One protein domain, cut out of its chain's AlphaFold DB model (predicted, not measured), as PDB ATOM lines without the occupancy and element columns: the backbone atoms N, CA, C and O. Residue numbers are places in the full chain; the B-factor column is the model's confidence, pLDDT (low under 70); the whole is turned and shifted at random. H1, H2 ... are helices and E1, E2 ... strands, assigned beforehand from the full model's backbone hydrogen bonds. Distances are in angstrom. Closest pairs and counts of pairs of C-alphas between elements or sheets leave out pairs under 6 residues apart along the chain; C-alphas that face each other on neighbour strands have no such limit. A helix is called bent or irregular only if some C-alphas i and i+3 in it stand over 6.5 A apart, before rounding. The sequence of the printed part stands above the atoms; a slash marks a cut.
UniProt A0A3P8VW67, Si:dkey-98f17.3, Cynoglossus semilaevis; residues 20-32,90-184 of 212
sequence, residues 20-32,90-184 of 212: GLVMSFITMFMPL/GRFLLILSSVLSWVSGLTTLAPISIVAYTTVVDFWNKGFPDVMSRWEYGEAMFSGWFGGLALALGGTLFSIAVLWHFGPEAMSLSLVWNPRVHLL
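AT A GLANCE: This is residues 20 to 32 and 90 to 184 of the 212 residues of the protein "Si:dkey-98f17.3" of Cynoglossus semilaevis (UniProt A0A3P8VW67). Two long helices, H2 and the arm H3a of the bent helix H3, run side by side in opposite ways, and the short H1 packs on H2 to complete a bundle of three. At one end the loop of residues 124 to 133 sticks out, and at the other a thin tail, residues 167 to 184 with H3b and H4. The printed part has 108 residues, mostly helix, with four named helices and one named strand in the order H1, H2, E1, H3, H4. It is extended, with a radius of gyration of the C-alphas of 22.2 A and spans of 80 by 30 by 16 A.

HOW THE PARTS SIT: Start at H3, residues 139 to 176, one helix by its hydrogen bonds but bent: C-alphas 165 and 168 are 7.6 A apart, and arms H3a, residues 139 to 165, and H3b, residues 168 to 176, stand at a steep tilt of 60 degrees. H3a touches H2, residues 90 to 123, opposite ways at a shallow tilt of 27 degrees; their closest C-alphas, Gly 105 and Gly 148, are 4.4 A apart. H1, residues 20 to 29, touches H2 at residues 100 to 111 alone, closest at the C-alphas of Ser 24 and Thr 108, 5.6 A. E1, residues 135 to 137, pairs with no named strand. H4, residues 179 to 184, is apart from H3a. Every O i to N i+4 pair is within hydrogen-bond range in H1, H3a and H4, against 28 of 30 in H2 and 4 of 5 in H3b.

IN THESE COORDINATES: Find C-alpha 90 at (163.217, 174.131, 170.806); from there H2 runs 49.8 A to C-alpha 123. H3a covers 39.3 A from C-alpha 139 at (187.144, 164.275, 199.453), and H4 ends at C-alpha 184, (154.505, 210.595, 169.538).

THE WHOLE: Residues 33 to 89 are not printed, and C-alphas 32 and 90 are 37.6 A apart across this cut. The link from H2 to E1 is long, 11 residues. Look for pLDDT under 70 at residues 23 to 32, 90, 128 to 137 and 166 to 184.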
ATOM      1  N   GLY A  20     172.466 165.624 185.268       74.56
ATOM      2  CA  GLY A  20     172.331 166.392 186.506       74.56
ATOM      3  C   GLY A  20     171.278 165.809 187.446       74.56
ATOM      4  O   GLY A  20     171.561 165.620 188.623       74.56
ATOM      5  N   LEU A  21     170.102 165.428 186.934       70.69
ATOM      6  CA  LEU A  21     169.062 164.773 187.736       70.69
ATOM      7  C   LEU A  21     169.531 163.434 188.312       70.69
ATOM      8  O   LEU A  21     169.341 163.181 189.499       70.69
ATOM      9  N   VAL A  22     170.164 162.591 187.492       74.75
ATOM     10  CA  VAL A  22     170.728 161.313 187.952       74.75
ATOM     11  C   VAL A  22     171.787 161.554 189.026       74.75
ATOM     12  O   VAL A  22     171.764 160.889 190.060       74.75
ATOM     13  N   MET A  23     172.661 162.544 188.836       68.75
ATOM     14  CA  MET A  23     173.682 162.884 189.823       68.75
ATOM     15  C   MET A  23     173.073 163.414 191.125       68.75
ATOM     16  O   MET A  23     173.522 163.013 192.192       68.75
ATOM     17  N   SER A  24     172.012 164.226 191.059       68.12
ATOM     18  CA  SER A  24     171.272 164.694 192.238       68.12
ATOM     19  C   SER A  24     170.671 163.535 193.039       68.12
ATOM     20  O   SER A  24     170.766 163.529 194.265       68.12
ATOM     21  N   PHE A  25     170.105 162.527 192.364       67.19
ATOM     22  CA  PHE A  25     169.634 161.312 193.033       67.19
ATOM     23  C   PHE A  25     170.791 160.542 193.678       67.19
ATOM     24  O   PHE A  25     170.691 160.162 194.842       67.19
ATOM     25  N   ILE A  26     171.920 160.368 192.985       66.25
ATOM     26  CA  ILE A  26     173.101 159.688 193.544       66.25
ATOM     27  C   ILE A  26     173.612 160.419 194.795       66.25
ATOM     28  O   ILE A  26     173.821 159.786 195.827       66.25
ATOM     29  N   THR A  27     173.721 161.751 194.753       63.78
ATOM     30  CA  THR A  27     174.112 162.575 195.911       63.78
ATOM     31  C   THR A  27     173.072 162.615 197.028       63.78
ATOM     32  O   THR A  27     173.347 163.177 198.075       63.78
ATOM     33  N   MET A  28     171.872 162.072 196.835       61.28
ATOM     34  CA  MET A  28     170.883 161.933 197.905       61.28
ATOM     35  C   MET A  28     170.953 160.544 198.549       61.28
ATOM     36  O   MET A  28     170.773 160.419 199.757       61.28
ATOM     37  N   PHE A  29     171.229 159.506 197.755       56.16
ATOM     38  CA  PHE A  29     171.181 158.112 198.205       56.16
ATOM     39  C   PHE A  29     172.506 157.563 198.745       56.16
ATOM     40  O   PHE A  29     172.480 156.601 199.508       56.16
ATOM     41  N   MET A  30     173.653 158.137 198.377       55.94
ATOM     42  CA  MET A  30     174.971 157.604 198.735       55.94
ATOM     43  C   MET A  30     175.687 158.527 199.725       55.94
ATOM     44  O   MET A  30     176.366 159.446 199.274       55.94
ATOM     45  N   PRO A  31     175.597 158.297 201.051       57.69
ATOM     46  CA  PRO A  31     176.251 159.129 202.058       57.69
ATOM     47  C   PRO A  31     177.773 158.907 202.135       57.69
ATOM     48  O   PRO A  31     178.325 158.697 203.210       57.69
ATOM     49  N   LEU A  32     178.471 158.989 200.996       59.06
ATOM     50  CA  LEU A  32     179.936 158.924 200.896       59.06
ATOM     51  C   LEU A  32     180.644 160.210 201.353       59.06
ATOM     52  O   LEU A  32     181.867 160.254 201.408       59.06
ATOM     53  N   GLY A  90     161.848 174.108 170.254       68.88
ATOM     54  CA  GLY A  90     163.217 174.131 170.806       68.88
ATOM     55  C   GLY A  90     163.424 175.233 171.857       68.88
ATOM     56  O   GLY A  90     164.236 175.098 172.765       68.88
ATOM     57  N   ARG A  91     162.583 176.267 171.785       72.88
ATOM     58  CA  ARG A  91     162.384 177.333 172.768       72.88
ATOM     59  C   ARG A  91     162.083 176.813 174.177       72.88
ATOM     60  O   ARG A  91     162.760 177.189 175.128       72.88
ATOM     61  N   PHE A  92     161.099 175.926 174.303       77.44
ATOM     62  CA  PHE A  92     160.713 175.362 175.592       77.44
ATOM     63  C   PHE A  92     161.800 174.449 176.156       77.44
ATOM     64  O   PHE A  92     162.070 174.486 177.348       77.44
ATOM     65  N   LEU A  93     162.460 173.666 175.301       78.81
ATOM     66  CA  LEU A  93     163.505 172.744 175.745       78.81
ATOM     67  C   LEU A  93     164.713 173.478 176.341       78.81
ATOM     68  O   LEU A  93     165.278 173.000 177.321       78.81
ATOM     69  N   LEU A  94     165.068 174.654 175.812       77.81
ATOM     70  CA  LEU A  94     166.119 175.496 176.391       77.81
ATOM     71  C   LEU A  94     165.712 176.061 177.762       77.81
ATOM     72  O   LEU A  94     166.497 175.981 178.707       77.81
ATOM     73  N   ILE A  95     164.479 176.562 177.898       83.06
ATOM     74  CA  ILE A  95     163.957 177.088 179.173       83.06
ATOM     75  C   ILE A  95     163.880 175.974 180.222       83.06
ATOM     76  O   ILE A  95     164.417 176.122 181.318       83.06
ATOM     77  N   LEU A  96     163.283 174.835 179.862       85.06
ATOM     78  CA  LEU A  96     163.187 173.661 180.725       85.06
ATOM     79  C   LEU A  96     164.578 173.207 181.178       85.06
ATOM     80  O   LEU A  96     164.773 172.907 182.352       85.06
ATOM     81  N   SER A  97     165.557 173.200 180.268       82.31
ATOM     82  CA  SER A  97     166.911 172.770 180.607       82.31
ATOM     83  C   SER A  97     167.622 173.691 181.592       82.31
ATOM     84  O   SER A  97     168.303 173.204 182.491       82.31
ATOM     85  N   SER A  98     167.412 175.004 181.481       86.62
ATOM     86  CA  SER A  98     167.941 175.966 182.444       86.62
ATOM     87  C   SER A  98     167.337 175.742 183.831       86.62
ATOM     88  O   SER A  98     168.080 175.546 184.794       86.62
ATOM     89  N   VAL A  99     166.003 175.703 183.930       89.19
ATOM     90  CA  VAL A  99     165.303 175.547 185.215       89.19
ATOM     91  C   VAL A  99     165.710 174.240 185.892       89.19
ATOM     92  O   VAL A  99     166.055 174.239 187.070       89.19
ATOM     93  N   LEU A 100     165.743 173.134 185.146       84.81
ATOM     94  CA  LEU A 100     166.165 171.841 185.683       84.81
ATOM     95  C   LEU A 100     167.632 171.845 186.139       84.81
ATOM     96  O   LEU A 100     167.940 171.245 187.165       84.81
ATOM     97  N   SER A 101     168.527 172.537 185.426       87.00
ATOM     98  CA  SER A 101     169.938 172.669 185.823       87.00
ATOM     99  C   SER A 101     170.095 173.455 187.127       87.00
ATOM    100  O   SER A 101     170.882 173.067 187.986       87.00
ATOM    101  N   TRP A 102     169.315 174.524 187.311       89.56
ATOM    102  CA  TRP A 102     169.273 175.284 188.564       89.56
ATOM    103  C   TRP A 102     168.761 174.445 189.728       89.56
ATOM    104  O   TRP A 102     169.388 174.409 190.784       89.56
ATOM    105  N   VAL A 103     167.644 173.744 189.527       88.19
ATOM    106  CA  VAL A 103     167.059 172.870 190.552       88.19
ATOM    107  C   VAL A 103     168.045 171.767 190.935       88.19
ATOM    108  O   VAL A 103     168.262 171.538 192.121       88.19
ATOM    109  N   SER A 104     168.701 171.132 189.962       86.69
ATOM    110  CA  SER A 104     169.725 170.110 190.213       86.69
ATOM    111  C   SER A 104     170.947 170.674 190.957       86.69
ATOM    112  O   SER A 104     171.410 170.069 191.926       86.69
ATOM    113  N   GLY A 105     171.430 171.866 190.587       88.88
ATOM    114  CA  GLY A 105     172.533 172.542 191.280       88.88
ATOM    115  C   GLY A 105     172.197 172.910 192.731       88.88
ATOM    116  O   GLY A 105     172.970 172.637 193.644       88.88
ATOM    117  N   LEU A 106     171.008 173.460 192.985       88.38
ATOM    118  CA  LEU A 106     170.568 173.790 194.347       88.38
ATOM    119  C   LEU A 106     170.341 172.536 195.198       88.38
ATOM    120  O   LEU A 106     170.740 172.493 196.359       88.38
ATOM    121  N   THR A 107     169.746 171.501 194.605       84.50
ATOM    122  CA  THR A 107     169.461 170.234 195.292       84.50
ATOM    123  C   THR A 107     170.733 169.446 195.604       84.50
ATOM    124  O   THR A 107     170.723 168.644 196.525       84.50
ATOM    125  N   THR A 108     171.838 169.676 194.888       84.69
ATOM    126  CA  THR A 108     173.151 169.087 195.219       84.69
ATOM    127  C   THR A 108     173.879 169.908 196.280       84.69
ATOM    128  O   THR A 108     174.386 169.346 197.245       84.69
ATOM    129  N   LEU A 109     173.875 171.241 196.181       88.00
ATOM    130  CA  LEU A 109     174.557 172.108 197.148       88.00
ATOM    131  C   LEU A 109     173.911 172.104 198.540       88.00
ATOM    132  O   LEU A 109     174.636 172.135 199.535       88.00
ATOM    133  N   ALA A 110     172.580 172.061 198.632       87.44
ATOM    134  CA  ALA A 110     171.863 172.097 199.908       87.44
ATOM    135  C   ALA A 110     172.228 170.937 200.862       87.44
ATOM    136  O   ALA A 110     172.686 171.228 201.967       87.44
ATOM    137  N   PRO A 111     172.103 169.646 200.486       82.44
ATOM    138  CA  PRO A 111     172.423 168.537 201.385       82.44
ATOM    139  C   PRO A 111     173.907 168.503 201.757       82.44
ATOM    140  O   PRO A 111     174.231 168.273 202.918       82.44
ATOM    141  N   ILE A 112     174.808 168.805 200.816       85.75
ATOM    142  CA  ILE A 112     176.254 168.844 201.076       85.75
ATOM    143  C   ILE A 112     176.583 169.933 202.102       85.75
ATOM    144  O   ILE A 112     177.336 169.699 203.045       85.75
ATOM    145  N   SER A 113     175.974 171.110 201.959       89.12
ATOM    146  CA  SER A 113     176.191 172.224 202.887       89.12
ATOM    147  C   SER A 113     175.574 171.958 204.262       89.12
ATOM    148  O   SER A 113     176.156 172.344 205.271       89.12
ATOM    149  N   ILE A 114     174.435 171.260 204.324       87.19
ATOM    150  CA  ILE A 114     173.830 170.824 205.593       87.19
ATOM    151  C   ILE A 114     174.755 169.843 206.311       87.19
ATOM    152  O   ILE A 114     175.019 170.018 207.496       87.19
ATOM    153  N   VAL A 115     175.282 168.839 205.607       83.94
ATOM    154  CA  VAL A 115     176.243 167.886 206.180       83.94
ATOM    155  C   VAL A 115     177.458 168.631 206.723       83.94
ATOM    156  O   VAL A 115     177.817 168.424 207.880       83.94
ATOM    157  N   ALA A 116     178.034 169.537 205.931       85.88
ATOM    158  CA  ALA A 116     179.175 170.352 206.334       85.88
ATOM    159  C   ALA A 116     178.892 171.197 207.583       85.88
ATOM    160  O   ALA A 116     179.757 171.363 208.435       85.88
ATOM    161  N   TYR A 117     177.678 171.733 207.694       87.88
ATOM    162  CA  TYR A 117     177.248 172.474 208.872       87.88
ATOM    163  C   TYR A 117     177.133 171.560 210.095       87.88
ATOM    164  O   TYR A 117     177.678 171.879 211.149       87.88
ATOM    165  N   THR A 118     176.473 170.404 209.956       84.31
ATOM    166  CA  THR A 118     176.305 169.463 211.073       84.31
ATOM    167  C   THR A 118     177.643 168.961 211.602       84.31
ATOM    168  O   THR A 118     177.817 168.924 212.813       84.31
ATOM    169  N   THR A 119     178.631 168.694 210.738       81.06
ATOM    170  CA  THR A 119     179.961 168.257 211.192       81.06
ATOM    171  C   THR A 119     180.692 169.335 211.995       81.06
ATOM    172  O   THR A 119     181.348 169.010 212.978       81.06
ATOM    173  N   VAL A 120     180.555 170.616 211.633       85.12
ATOM    174  CA  VAL A 120     181.148 171.738 212.387       85.12
ATOM    175  C   VAL A 120     180.459 171.940 213.730       85.12
ATOM    176  O   VAL A 120     181.122 172.192 214.736       85.12
ATOM    177  N   VAL A 121     179.129 171.847 213.758       86.56
ATOM    178  CA  VAL A 121     178.358 172.004 214.996       86.56
ATOM    179  C   VAL A 121     178.654 170.864 215.961       86.56
ATOM    180  O   VAL A 121     178.910 171.120 217.136       86.56
ATOM    181  N   ASP A 122     178.681 169.630 215.461       81.75
ATOM    182  CA  ASP A 122     179.025 168.452 216.254       81.75
ATOM    183  C   ASP A 122     180.459 168.559 216.784       81.75
ATOM    184  O   ASP A 122     180.716 168.223 217.939       81.75
ATOM    185  N   PHE A 123     181.374 169.121 215.988       76.06
ATOM    186  CA  PHE A 123     182.760 169.338 216.391       76.06
ATOM    187  C   PHE A 123     182.913 170.283 217.595       76.06
ATOM    188  O   PHE A 123     183.814 170.098 218.412       76.06
ATOM    189  N   TRP A 124     182.044 171.287 217.736       81.06
ATOM    190  CA  TRP A 124     182.131 172.272 218.823       81.06
ATOM    191  C   TRP A 124     181.219 171.967 220.020       81.06
ATOM    192  O   TRP A 124     181.119 172.765 220.961       81.06
ATOM    193  N   ASN A 125     180.528 170.829 220.003       80.62
ATOM    194  CA  ASN A 125     179.555 170.480 221.024       80.62
ATOM    195  C   ASN A 125     180.218 169.739 222.203       80.62
ATOM    196  O   ASN A 125     180.614 168.583 222.102       80.62
ATOM    197  N   LYS A 126     180.294 170.410 223.360       74.69
ATOM    198  CA  LYS A 126     180.912 169.898 224.603       74.69
ATOM    199  C   LYS A 126     180.120 168.782 225.300       74.69
ATOM    200  O   LYS A 126     180.576 168.266 226.314       74.69
ATOM    201  N   GLY A 127     178.914 168.467 224.825       76.06
ATOM    202  CA  GLY A 127     178.052 167.436 225.408       76.06
ATOM    203  C   GLY A 127     178.363 166.007 224.951       76.06
ATOM    204  O   GLY A 127     177.736 165.076 225.454       76.06
ATOM    205  N   PHE A 128     179.283 165.817 224.000       64.06
ATOM    206  CA  PHE A 128     179.640 164.496 223.481       64.06
ATOM    207  C   PHE A 128     180.809 163.865 224.260       64.06
ATOM    208  O   PHE A 128     181.735 164.578 224.637       64.06
ATOM    209  N   PRO A 129     180.788 162.539 224.507       65.69
ATOM    210  CA  PRO A 129     181.900 161.837 225.145       65.69
ATOM    211  C   PRO A 129     183.141 161.829 224.235       65.69
ATOM    212  O   PRO A 129     183.017 161.585 223.035       65.69
ATOM    213  N   ASP A 130     184.334 162.009 224.816       59.66
ATOM    214  CA  ASP A 130     185.635 162.098 224.112       59.66
ATOM    215  C   ASP A 130     186.022 160.846 223.284       59.66
ATOM    216  O   ASP A 130     187.008 160.864 222.555       59.66
ATOM    217  N   VAL A 131     185.241 159.761 223.360       58.31
ATOM    218  CA  VAL A 131     185.471 158.486 222.642       58.31
ATOM    219  C   VAL A 131     184.747 158.437 221.283       58.31
ATOM    220  O   VAL A 131     184.814 157.440 220.568       58.31
ATOM    221  N   MET A 132     184.030 159.494 220.883       53.41
ATOM    222  CA  MET A 132     183.419 159.528 219.551       53.41
ATOM    223  C   MET A 132     184.435 159.835 218.452       53.41
ATOM    224  O   MET A 132     185.282 160.719 218.573       53.41
ATOM    225  N   SER A 133     184.323 159.114 217.338       55.22
ATOM    226  CA  SER A 133     185.212 159.290 216.191       55.22
ATOM    227  C   SER A 133     184.961 160.648 215.546       55.22
ATOM    228  O   SER A 133     183.830 161.023 215.225       55.22
ATOM    229  N   ARG A 134     186.039 161.410 215.387       63.72
ATOM    230  CA  ARG A 134     186.005 162.758 214.833       63.72
ATOM    231  C   ARG A 134     185.772 162.675 213.325       63.72
ATOM    232  O   ARG A 134     186.521 162.010 212.610       63.72
ATOM    233  N   TRP A 135     184.711 163.327 212.853       64.56
ATOM    234  CA  TRP A 135     184.377 163.386 211.431       64.56
ATOM    235  C   TRP A 135     185.305 164.365 210.722       64.56
ATOM    236  O   TRP A 135     185.401 165.530 211.109       64.56
ATOM    237  N   GLU A 136     185.946 163.906 209.656       68.56
ATOM    238  CA  GLU A 136     186.699 164.761 208.744       68.56
ATOM    239  C   GLU A 136     185.911 164.953 207.455       68.56
ATOM    240  O   GLU A 136     185.112 164.097 207.052       68.56
ATOM    241  N   TYR A 137     186.124 166.097 206.808       69.81
ATOM    242  CA  TYR A 137     185.546 166.341 205.496       69.81
ATOM    243  C   TYR A 137     186.098 165.316 204.508       69.81
ATOM    244  O   TYR A 137     187.294 165.297 204.233       69.81
ATOM    245  N   GLY A 138     185.223 164.469 203.969       74.38
ATOM    246  CA  GLY A 138     185.614 163.546 202.914       74.38
ATOM    247  C   GLY A 138     185.885 164.283 201.603       74.38
ATOM    248  O   GLY A 138     185.183 165.237 201.262       74.38
ATOM    249  N   GLU A 139     186.834 163.781 200.810       76.31
ATOM    250  CA  GLU A 139     187.144 164.275 199.453       76.31
ATOM    251  C   GLU A 139     185.895 164.335 198.542       76.31
ATOM    252  O   GLU A 139     185.733 165.222 197.696       76.31
ATOM    253  N   ALA A 140     184.938 163.427 198.768       74.31
ATOM    254  CA  ALA A 140     183.652 163.399 198.074       74.31
ATOM    255  C   ALA A 140     182.796 164.660 198.321       74.31
ATOM    256  O   ALA A 140     182.009 165.052 197.458       74.31
ATOM    257  N   MET A 141     182.959 165.335 199.461       80.31
ATOM    258  CA  MET A 141     182.218 166.555 199.781       80.31
ATOM    259  C   MET A 141     182.660 167.724 198.894       80.31
ATOM    260  O   MET A 141     181.822 168.443 198.343       80.31
ATOM    261  N   PHE A 142     183.972 167.872 198.688       83.56
ATOM    262  CA  PHE A 142     184.533 168.913 197.827       83.56
ATOM    263  C   PHE A 142     184.106 168.720 196.372       83.56
ATOM    264  O   PHE A 142     183.628 169.664 195.740       83.56
ATOM    265  N   SER A 143     184.191 167.491 195.852       81.06
ATOM    266  CA  SER A 143     183.737 167.193 194.484       81.06
ATOM    267  C   SER A 143     182.235 167.441 194.294       81.06
ATOM    268  O   SER A 143     181.829 167.953 193.248       81.06
ATOM    269  N   GLY A 144     181.416 167.179 195.315       83.81
ATOM    270  CA  GLY A 144     179.995 167.508 195.298       83.81
ATOM    271  C   GLY A 144     179.716 169.020 195.241       83.81
ATOM    272  O   GLY A 144     178.855 169.447 194.470       83.81
ATOM    273  N   TRP A 145     180.468 169.853 195.971       86.06
ATOM    274  CA  TRP A 145     180.372 171.316 195.854       86.06
ATOM    275  C   TRP A 145     180.783 171.823 194.472       86.06
ATOM    276  O   TRP A 145     180.060 172.626 193.880       86.06
ATOM    277  N   PHE A 146     181.898 171.332 193.921       88.12
ATOM    278  CA  PHE A 146     182.319 171.694 192.565       88.12
ATOM    279  C   PHE A 146     181.283 171.276 191.518       88.12
ATOM    280  O   PHE A 146     180.961 172.063 190.629       88.12
ATOM    281  N   GLY A 147     180.710 170.077 191.650       85.88
ATOM    282  CA  GLY A 147     179.643 169.588 190.777       85.88
ATOM    283  C   GLY A 147     178.374 170.440 190.861       85.88
ATOM    284  O   GLY A 147     177.840 170.851 189.829       85.88
ATOM    285  N   GLY A 148     177.923 170.769 192.073       88.12
ATOM    286  CA  GLY A 148     176.740 171.603 192.290       88.12
ATOM    287  C   GLY A 148     176.909 173.037 191.781       88.12
ATOM    288  O   GLY A 148     176.030 173.557 191.090       88.12
ATOM    289  N   LEU A 149     178.069 173.657 192.029       89.62
ATOM    290  CA  LEU A 149     178.404 174.982 191.497       89.62
ATOM    291  C   LEU A 149     178.502 174.970 189.969       89.62
ATOM    292  O   LEU A 149     177.969 175.867 189.316       89.62
ATOM    293  N   ALA A 150     179.124 173.946 189.379       88.50
ATOM    294  CA  ALA A 150     179.213 173.808 187.928       88.50
ATOM    295  C   ALA A 150     177.827 173.665 187.274       88.50
ATOM    296  O   ALA A 150     177.590 174.251 186.217       88.50
ATOM    297  N   LEU A 151     176.890 172.948 187.905       88.50
ATOM    298  CA  LEU A 151     175.502 172.823 187.438       88.50
ATOM    299  C   LEU A 151     174.724 174.141 187.542       88.50
ATOM    300  O   LEU A 151     173.988 174.492 186.615       88.50
ATOM    301  N   ALA A 152     174.911 174.898 188.626       89.56
ATOM    302  CA  ALA A 152     174.310 176.221 188.783       89.56
ATOM    303  C   ALA A 152     174.851 177.210 187.732       89.56
ATOM    304  O   ALA A 152     174.075 177.869 187.036       89.56
ATOM    305  N   LEU A 153     176.174 177.242 187.533       90.31
ATOM    306  CA  LEU A 153     176.816 178.039 186.483       90.31
ATOM    307  C   LEU A 153     176.346 177.607 185.087       90.31
ATOM    308  O   LEU A 153     175.992 178.457 184.270       90.31
ATOM    309  N   GLY A 154     176.236 176.306 184.819       87.00
ATOM    310  CA  GLY A 154     175.655 175.783 183.580       87.00
ATOM    311  C   GLY A 154     174.228 176.291 183.339       87.00
ATOM    312  O   GLY A 154     173.914 176.761 182.243       87.00
ATOM    313  N   GLY A 155     173.386 176.295 184.376       87.88
ATOM    314  CA  GLY A 155     172.027 176.847 184.340       87.88
ATOM    315  C   GLY A 155     171.992 178.346 184.027       87.88
ATOM    316  O   GLY A 155     171.188 178.793 183.200       87.88
ATOM    317  N   THR A 156     172.898 179.137 184.612       87.88
ATOM    318  CA  THR A 156     173.022 180.574 184.297       87.88
ATOM    319  C   THR A 156     173.385 180.799 182.828       87.88
ATOM    320  O   THR A 156     172.743 181.607 182.158       87.88
ATOM    321  N   LEU A 157     174.333 180.030 182.281       86.69
ATOM    322  CA  LEU A 157     174.759 180.138 180.884       86.69
ATOM    323  C   LEU A 157     173.634 179.765 179.913       86.69
ATOM    324  O   LEU A 157     173.430 180.459 178.915       86.69
ATOM    325  N   PHE A 158     172.855 178.720 180.215       83.62
ATOM    326  CA  PHE A 158     171.672 178.379 179.420       83.62
ATOM    327  C   PHE A 158     170.588 179.459 179.499       83.62
ATOM    328  O   PHE A 158     169.957 179.760 178.487       83.62
ATOM    329  N   SER A 159     170.410 180.093 180.661       86.31
ATOM    330  CA  SER A 159     169.489 181.229 180.821       86.31
ATOM    331  C   SER A 159     169.919 182.419 179.971       86.31
ATOM    332  O   SER A 159     169.105 183.013 179.271       86.31
ATOM    333  N   ILE A 160     171.216 182.729 179.969       85.62
ATOM    334  CA  ILE A 160     171.792 183.777 179.128       85.62
ATOM    335  C   ILE A 160     171.547 183.439 177.653       85.62
ATOM    336  O   ILE A 160     171.019 184.269 176.921       85.62
ATOM    337  N   ALA A 161     171.824 182.209 177.211       83.12
ATOM    338  CA  ALA A 161     171.573 181.782 175.832       83.12
ATOM    339  C   ALA A 161     170.096 181.912 175.412       83.12
ATOM    340  O   ALA A 161     169.813 182.324 174.285       83.12
ATOM    341  N   VAL A 162     169.156 181.612 176.316       82.69
ATOM    342  CA  VAL A 162     167.721 181.881 176.126       82.69
ATOM    343  C   VAL A 162     167.505 183.380 175.900       82.69
ATOM    344  O   VAL A 162     166.937 183.761 174.878       82.69
ATOM    345  N   LEU A 163     168.026 184.241 176.776       81.50
ATOM    346  CA  LEU A 163     167.893 185.697 176.644       81.50
ATOM    347  C   LEU A 163     168.462 186.231 175.322       81.50
ATOM    348  O   LEU A 163     167.821 187.066 174.693       81.50
ATOM    349  N   TRP A 164     169.603 185.726 174.845       77.62
ATOM    350  CA  TRP A 164     170.162 186.123 173.543       77.62
ATOM    351  C   TRP A 164     169.301 185.667 172.363       77.62
ATOM    352  O   TRP A 164     169.175 186.389 171.376       77.62
ATOM    353  N   HIS A 165     168.693 184.484 172.446       71.06
ATOM    354  CA  HIS A 165     167.873 183.944 171.364       71.06
ATOM    355  C   HIS A 165     166.507 184.642 171.238       71.06
ATOM    356  O   HIS A 165     165.999 184.793 170.129       71.06
ATOM    357  N   PHE A 166     165.924 185.087 172.356       65.69
ATOM    358  CA  PHE A 166     164.648 185.823 172.394       65.69
ATOM    359  C   PHE A 166     164.805 187.348 172.475       65.69
ATOM    360  O   PHE A 166     163.831 188.083 172.319       65.69
ATOM    361  N   GLY A 167     166.030 187.827 172.691       61.56
ATOM    362  CA  GLY A 167     166.380 189.230 172.891       61.56
ATOM    363  C   GLY A 167     165.900 190.222 171.826       61.56
ATOM    364  O   GLY A 167     165.463 191.302 172.229       61.56
ATOM    365  N   PRO A 168     165.893 189.920 170.510       56.44
ATOM    366  CA  PRO A 168     165.427 190.909 169.536       56.44
ATOM    367  C   PRO A 168     163.921 191.222 169.653       56.44
ATOM    368  O   PRO A 168     163.510 192.321 169.291       56.44
ATOM    369  N   GLU A 169     163.114 190.329 170.242       50.94
ATOM    370  CA  GLU A 169     161.675 190.550 170.483       50.94
ATOM    371  C   GLU A 169     161.378 191.145 171.876       50.94
ATOM    372  O   GLU A 169     160.332 191.747 172.102       50.94
ATOM    373  N   ALA A 170     162.297 191.015 172.839       46.06
ATOM    374  CA  ALA A 170     162.161 191.627 174.168       46.06
ATOM    375  C   ALA A 170     162.633 193.097 174.187       46.06
ATOM    376  O   ALA A 170     162.103 193.930 174.932       46.06
ATOM    377  N   MET A 171     163.602 193.440 173.331       45.75
ATOM    378  CA  MET A 171     164.062 194.818 173.140       45.75
ATOM    379  C   MET A 171     163.059 195.646 172.321       45.75
ATOM    380  O   MET A 171     162.891 196.839 172.569       45.75
ATOM    381  N   SER A 172     162.311 195.007 171.412       45.56
ATOM    382  CA  SER A 172     161.161 195.640 170.763       45.56
ATOM    383  C   SER A 172     160.014 195.852 171.753       45.56
ATOM    384  O   SER A 172     159.415 196.918 171.743       45.56
ATOM    385  N   LEU A 173     159.761 194.921 172.681       43.72
ATOM    386  CA  LEU A 173     158.716 195.062 173.703       43.72
ATOM    387  C   LEU A 173     158.982 196.202 174.692       43.72
ATOM    388  O   LEU A 173     158.034 196.872 175.079       43.72
ATOM    389  N   SER A 174     160.236 196.491 175.042       45.03
ATOM    390  CA  SER A 174     160.597 197.637 175.900       45.03
ATOM    391  C   SER A 174     160.578 198.988 175.164       45.03
ATOM    392  O   SER A 174     160.314 200.015 175.790       45.03
ATOM    393  N   LEU A 175     160.761 199.007 173.837       45.22
ATOM    394  CA  LEU A 175     160.488 200.190 173.004       45.22
ATOM    395  C   LEU A 175     158.989 200.367 172.709       45.22
ATOM    396  O   LEU A 175     158.501 201.490 172.740       45.22
ATOM    397  N   VAL A 176     158.237 199.284 172.493       50.62
ATOM    398  CA  VAL A 176     156.778 199.281 172.270       50.62
ATOM    399  C   VAL A 176     156.015 199.662 173.546       50.62
ATOM    400  O   VAL A 176     155.001 200.352 173.458       50.62
ATOM    401  N   TRP A 177     156.525 199.297 174.730       39.19
ATOM    402  CA  TRP A 177     155.977 199.688 176.038       39.19
ATOM    403  C   TRP A 177     156.516 201.005 176.595       39.19
ATOM    404  O   TRP A 177     156.262 201.317 177.757       39.19
ATOM    405  N   ASN A 178     157.222 201.819 175.809       44.09
ATOM    406  CA  ASN A 178     157.460 203.196 176.222       44.09
ATOM    407  C   ASN A 178     156.220 204.039 175.855       44.09
ATOM    408  O   ASN A 178     156.041 204.379 174.682       44.09
ATOM    409  N   PRO A 179     155.344 204.426 176.807       56.25
ATOM    410  CA  PRO A 179     154.136 205.193 176.488       56.25
ATOM    411  C   PRO A 179     154.439 206.522 175.772       56.25
ATOM    412  O   PRO A 179     153.573 207.049 175.070       56.25
ATOM    413  N   ARG A 180     155.677 207.043 175.861       54.28
ATOM    414  CA  ARG A 180     156.105 208.231 175.107       54.28
ATOM    415  C   ARG A 180     156.181 208.007 173.594       54.28
ATOM    416  O   ARG A 180     155.808 208.915 172.856       54.28
ATOM    417  N   VAL A 181     156.604 206.836 173.103       55.56
ATOM    418  CA  VAL A 181     156.690 206.611 171.643       55.56
ATOM    419  C   VAL A 181     155.317 206.363 171.018       55.56
ATOM    420  O   VAL A 181     155.061 206.808 169.900       55.56
ATOM    421  N   HIS A 182     154.391 205.757 171.768       53.69
ATOM    422  CA  HIS A 182     153.009 205.567 171.322       53.69
ATOM    423  C   HIS A 182     152.234 206.899 171.269       53.69
ATOM    424  O   HIS A 182     151.415 207.118 170.372       53.69
ATOM    425  N   LEU A 183     152.542 207.835 172.178       56.78
ATOM    426  CA  LEU A 183     152.010 209.199 172.133       56.78
ATOM    427  C   LEU A 183     152.593 210.020 170.980       56.78
ATOM    428  O   LEU A 183     151.831 210.717 170.317       56.78
ATOM    429  N   LEU A 184     153.892 209.905 170.681       56.06
ATOM    430  CA  LEU A 184     154.505 210.595 169.538       56.06
ATOM    431  C   LEU A 184     153.956 210.096 168.192       56.06
ATOM    432  O   LEU A 184     153.732 210.905 167.292       56.06
TER     433      LEU A 184